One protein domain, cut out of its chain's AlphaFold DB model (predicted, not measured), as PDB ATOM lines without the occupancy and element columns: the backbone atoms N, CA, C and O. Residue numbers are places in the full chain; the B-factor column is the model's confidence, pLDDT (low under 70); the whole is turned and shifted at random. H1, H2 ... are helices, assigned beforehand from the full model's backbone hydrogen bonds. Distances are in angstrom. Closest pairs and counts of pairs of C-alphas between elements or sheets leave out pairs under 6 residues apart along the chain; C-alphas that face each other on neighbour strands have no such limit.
ATOM      1  N   MET A  30       8.150  -4.112 180.726       84.00
ATOM      2  CA  MET A  30       7.528  -4.197 179.397       84.00
ATOM      3  C   MET A  30       6.720  -2.953 178.988       84.00
ATOM      4  O   MET A  30       6.966  -2.466 177.886       84.00
ATOM      5  N   PRO A  31       5.800  -2.397 179.805       79.38
ATOM      6  CA  PRO A  31       5.018  -1.229 179.395       79.38
ATOM      7  C   PRO A  31       5.902  -0.003 179.130       79.38
ATOM      8  O   PRO A  31       5.686   0.695 178.143       79.38
ATOM      9  N   TYR A  32       6.947   0.195 179.936       78.12
ATOM     10  CA  TYR A  32       7.909   1.283 179.765       78.12
ATOM     11  C   TYR A  32       8.698   1.158 178.453       78.12
ATOM     12  O   TYR A  32       8.811   2.113 177.686       78.12
ATOM     13  N   CYS A  33       9.163  -0.050 178.112       77.50
ATOM     14  CA  CYS A  33       9.863  -0.286 176.846       77.50
ATOM     15  C   CYS A  33       8.996   0.014 175.609       77.50
ATOM     16  O   CYS A  33       9.525   0.430 174.577       77.50
ATOM     17  N   PHE A  34       7.677  -0.196 175.676       81.31
ATOM     18  CA  PHE A  34       6.776   0.161 174.574       81.31
ATOM     19  C   PHE A  34       6.581   1.674 174.433       81.31
ATOM     20  O   PHE A  34       6.422   2.141 173.303       81.31
ATOM     21  N   HIS A  35       6.619   2.417 175.543       79.56
ATOM     22  CA  HIS A  35       6.487   3.872 175.546       79.56
ATOM     23  C   HIS A  35       7.721   4.562 174.944       79.56
ATOM     24  O   HIS A  35       7.587   5.363 174.024       79.56
ATOM     25  N   GLU A  36       8.923   4.169 175.376       79.56
ATOM     26  CA  GLU A  36      10.169   4.846 174.984       79.56
ATOM     27  C   GLU A  36      10.691   4.448 173.591       79.56
ATOM     28  O   GLU A  36      11.224   5.277 172.856       79.56
ATOM     29  N   CYS A  37      10.564   3.172 173.196       77.75
ATOM     30  CA  CYS A  37      11.154   2.659 171.946       77.75
ATOM     31  C   CYS A  37      10.154   2.518 170.782       77.75
ATOM     32  O   CYS A  37      10.562   2.223 169.655       77.75
ATOM     33  N   GLY A  38       8.854   2.729 171.020       83.25
ATOM     34  CA  GLY A  38       7.795   2.510 170.032       83.25
ATOM     35  C   GLY A  38       7.550   1.027 169.697       83.25
ATOM     36  O   GLY A  38       8.381   0.147 169.922       83.25
ATOM     37  N   ILE A  39       6.377   0.722 169.130       87.44
ATOM     38  CA  ILE A  39       5.890  -0.667 169.020       87.44
ATOM     39  C   ILE A  39       6.707  -1.555 168.070       87.44
ATOM     40  O   ILE A  39       6.923  -2.732 168.357       87.44
ATOM     41  N   LEU A  40       7.191  -0.999 166.954       89.25
ATOM     42  CA  LEU A  40       7.904  -1.771 165.934       89.25
ATOM     43  C   LEU A  40       9.304  -2.183 166.409       89.25
ATOM     44  O   LEU A  40       9.695  -3.336 166.241       89.25
ATOM     45  N   LEU A  41      10.047  -1.258 167.024       90.38
ATOM     46  CA  LEU A  41      11.408  -1.517 167.492       90.38
ATOM     47  C   LEU A  41      11.400  -2.479 168.687       90.38
ATOM     48  O   LEU A  41      12.147  -3.458 168.691       90.38
ATOM     49  N   THR A  42      10.494  -2.259 169.643       88.50
ATOM     50  CA  THR A  42      10.316  -3.151 170.794       88.50
ATOM     51  C   THR A  42       9.937  -4.567 170.363       88.50
ATOM     52  O   THR A  42      10.501  -5.522 170.893       88.50
ATOM     53  N   ALA A  43       9.074  -4.736 169.354       90.56
ATOM     54  CA  ALA A  43       8.733  -6.060 168.826       90.56
ATOM     55  C   ALA A  43       9.947  -6.796 168.232       90.56
ATOM     56  O   ALA A  43      10.127  -7.987 168.490       90.56
ATOM     57  N   ILE A  44      10.809  -6.100 167.481       93.38
ATOM     58  CA  ILE A  44      12.028  -6.690 166.900       93.38
ATOM     59  C   ILE A  44      13.008  -7.110 168.005       93.38
ATOM     60  O   ILE A  44      13.528  -8.227 167.973       93.38
ATOM     61  N   ILE A  45      13.236  -6.244 168.998       90.62
ATOM     62  CA  ILE A  45      14.144  -6.526 170.120       90.62
ATOM     63  C   ILE A  45      13.611  -7.693 170.961       90.62
ATOM     64  O   ILE A  45      14.383  -8.584 171.315       90.62
ATOM     65  N   LEU A  46      12.302  -7.743 171.227       90.25
ATOM     66  CA  LEU A  46      11.654  -8.865 171.915       90.25
ATOM     67  C   LEU A  46      11.857 -10.188 171.174       90.25
ATOM     68  O   LEU A  46      12.181 -11.199 171.799       90.25
ATOM     69  N   LEU A  47      11.698 -10.187 169.849       92.62
ATOM     70  CA  LEU A  47      11.872 -11.384 169.024       92.62
ATOM     71  C   LEU A  47      13.335 -11.857 169.053       92.62
ATOM     72  O   LEU A  47      13.601 -13.037 169.287       92.62
ATOM     73  N   LEU A  48      14.289 -10.931 168.917       94.31
ATOM     74  CA  LEU A  48      15.720 -11.222 169.041       94.31
ATOM     75  C   LEU A  48      16.081 -11.775 170.425       94.31
ATOM     76  O   LEU A  48      16.789 -12.779 170.517       94.31
ATOM     77  N   MET A  49      15.567 -11.167 171.497       89.75
ATOM     78  CA  MET A  49      15.797 -11.632 172.866       89.75
ATOM     79  C   MET A  49      15.186 -13.008 173.108       89.75
ATOM     80  O   MET A  49      15.837 -13.853 173.710       89.75
ATOM     81  N   SER A  50      13.997 -13.285 172.571       91.69
ATOM     82  CA  SER A  50      13.383 -14.614 172.644       91.69
ATOM     83  C   SER A  50      14.276 -15.690 172.018       91.69
ATOM     84  O   SER A  50      14.545 -16.717 172.649       91.69
ATOM     85  N   VAL A  51      14.811 -15.433 170.818       95.31
ATOM     86  CA  VAL A  51      15.738 -16.356 170.142       95.31
ATOM     87  C   VAL A  51      17.036 -16.516 170.940       95.31
ATOM     88  O   VAL A  51      17.506 -17.641 171.130       95.31
ATOM     89  N   ALA A  52      17.599 -15.419 171.452       93.44
ATOM     90  CA  ALA A  52      18.818 -15.444 172.257       93.44
ATOM     91  C   ALA A  52      18.637 -16.223 173.574       93.44
ATOM     92  O   ALA A  52      19.494 -17.038 173.936       93.44
ATOM     93  N   THR A  53      17.515 -16.033 174.272       91.19
ATOM     94  CA  THR A  53      17.166 -16.783 175.486       91.19
ATOM     95  C   THR A  53      16.966 -18.261 175.171       91.19
ATOM     96  O   THR A  53      17.530 -19.103 175.869       91.19
ATOM     97  N   TYR A  54      16.247 -18.598 174.095       92.12
ATOM     98  CA  TYR A  54      16.062 -19.987 173.675       92.12
ATOM     99  C   TYR A  54      17.402 -20.674 173.398       92.12
ATOM    100  O   TYR A  54      17.677 -21.752 173.930       92.12
ATOM    101  N   PHE A  55      18.275 -20.021 172.626       93.12
ATOM    102  CA  PHE A  55      19.606 -20.540 172.329       93.12
ATOM    103  C   PHE A  55      20.441 -20.740 173.602       93.12
ATOM    104  O   PHE A  55      21.055 -21.794 173.783       93.12
ATOM    105  N   SER A  56      20.408 -19.766 174.515       90.81
ATOM    106  CA  SER A  56      21.104 -19.837 175.804       90.81
ATOM    107  C   SER A  56      20.611 -21.016 176.642       90.81
ATOM    108  O   SER A  56      21.420 -21.816 177.116       90.81
ATOM    109  N   CYS A  57      19.293 -21.188 176.769       88.50
ATOM    110  CA  CYS A  57      18.696 -22.317 177.480       88.50
ATOM    111  C   CYS A  57      19.112 -23.656 176.863       88.50
ATOM    112  O   CYS A  57      19.530 -24.553 177.591       88.50
ATOM    113  N   VAL A  58      19.065 -23.797 175.535       89.62
ATOM    114  CA  VAL A  58      19.474 -25.037 174.853       89.62
ATOM    115  C   VAL A  58      20.956 -25.340 175.084       89.62
ATOM    116  O   VAL A  58      21.306 -26.487 175.369       89.62
ATOM    117  N   LEU A  59      21.832 -24.336 175.007       86.62
ATOM    118  CA  LEU A  59      23.267 -24.509 175.245       86.62
ATOM    119  C   LEU A  59      23.554 -24.916 176.696       86.62
ATOM    120  O   LEU A  59      24.325 -25.851 176.940       86.62
ATOM    121  N   ILE A  60      22.898 -24.273 177.662       85.56
ATOM    122  CA  ILE A  60      23.016 -24.605 179.087       85.56
ATOM    123  C   ILE A  60      22.495 -26.019 179.349       85.56
ATOM    124  O   ILE A  60      23.177 -26.808 179.996       85.56
ATOM    125  N   LEU A  61      21.335 -26.387 178.809       86.06
ATOM    126  CA  LEU A  61      20.782 -27.734 178.962       86.06
ATOM    127  C   LEU A  61      21.708 -28.791 178.348       86.06
ATOM    128  O   LEU A  61      21.991 -29.811 178.980       86.06
ATOM    129  N   LYS A  62      22.249 -28.533 177.152       84.31
ATOM    130  CA  LYS A  62      23.170 -29.449 176.465       84.31
ATOM    131  C   LYS A  62      24.474 -29.629 177.244       84.31
ATOM    132  O   LYS A  62      24.945 -30.755 177.381       84.31
ATOM    133  N   THR A  63      25.043 -28.557 177.790       79.38
ATOM    134  CA  THR A  63      26.268 -28.620 178.610       79.38
ATOM    135  C   THR A  63      26.021 -29.293 179.960       79.38
ATOM    136  O   THR A  63      26.753 -30.208 180.324       79.38
ATOM    137  N   THR A  64      24.948 -28.933 180.660       79.56
ATOM    138  CA  THR A  64      24.505 -29.546 181.929       79.56
ATOM    139  C   THR A  64      24.297 -31.056 181.775       79.56
ATOM    140  O   THR A  64      24.769 -31.840 182.604       79.56
ATOM    141  N   HIS A  65      23.688 -31.481 180.662       79.69
ATOM    142  CA  HIS A  65      23.487 -32.891 180.332       79.69
ATOM    143  C   HIS A  65      24.811 -33.642 180.117       79.69
ATOM    144  O   HIS A  65      25.017 -34.710 180.693       79.69
ATOM    145  N   GLN A  66      25.739 -33.072 179.340       76.00
ATOM    146  CA  GLN A  66      27.049 -33.682 179.074       76.00
ATOM    147  C   GLN A  66      27.935 -33.728 180.330       76.00
ATOM    148  O   GLN A  66      28.655 -34.697 180.566       76.00
ATOM    149  N   LEU A  67      27.868 -32.694 181.173       74.38
ATOM    150  CA  LEU A  67      28.704 -32.573 182.364       74.38
ATOM    151  C   LEU A  67      28.114 -33.266 183.606       74.38
ATOM    152  O   LEU A  67      28.863 -33.435 184.577       74.38
ATOM    153  N   LYS A  68      26.840 -33.704 183.565       71.56
ATOM    154  CA  LYS A  68      26.052 -34.261 184.690       71.56
ATOM    155  C   LYS A  68      26.070 -33.356 185.931       71.56
ATOM    156  O   LYS A  68      26.268 -33.839 187.045       71.56
ATOM    157  N   CYS A  69      25.945 -32.049 185.727       67.31
ATOM    158  CA  CYS A  69      26.066 -31.038 186.779       67.31
ATOM    159  C   CYS A  69      24.841 -30.125 186.769       67.31
ATOM    160  O   CYS A  69      24.590 -29.517 185.744       67.31
TER     161      CYS A  69
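AT A GLANCE: This is residues 30 to 69 of the 125 residues of a protein of Hymenolepis diminuta (UniProt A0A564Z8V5). One long helix, H2, makes almost the whole length of the domain, and a short helix, H1, makes a small hook at the end where H2 begins, set at a steep tilt to it. Most of H2 sticks out free from that end: residues 47 to 60, of which 47 to 60 belong to H2, stand free, and so do residues 62 to 68, of which 62 to 67 belong to H2. The printed part has 40 residues with two named helices, H1 then H2, and no named strand; the class is all helix. The whole is extended, with a radius of gyration of the C-alphas of 15.0 A, and its C-alphas span 44 by 15 by 7 A, a rod.

IN THESE COORDINATES: H2, residues 39 to 67, measures 41.4 A from first to last C-alpha. It begins at C-alpha 39 at (5.890, -0.667, 169.020) and ends at C-alpha 67 at (28.704, -32.573, 182.364). H1, residues 30 to 37, measures 10.8 A and begins at C-alpha 30 at (7.528, -4.197, 179.397).

HOW THE PARTS SIT: H2 and H1 are close but not clearly touching, with 2 pairs of C-alphas within 8 A. Their closest C-alphas are those of Thr 42 and Phe 34, 6.1 A apart. Their lines stand at a steep tilt of 53 degrees, and they run opposite ways. Their centres are 20.7 A apart. A tight link of one residue, Gly 38, joins them. In H1 and H2 every backbone O i to N i+4 pair is within hydrogen-bond range.

THE WHOLE: The two C-alphas farthest apart are those of His 35 and Lys 68, at 43.8 A. The printed part has no cut, and its one link between named elements is tight. The mean pLDDT of the printed part is 85.3; residue 69 is under 70.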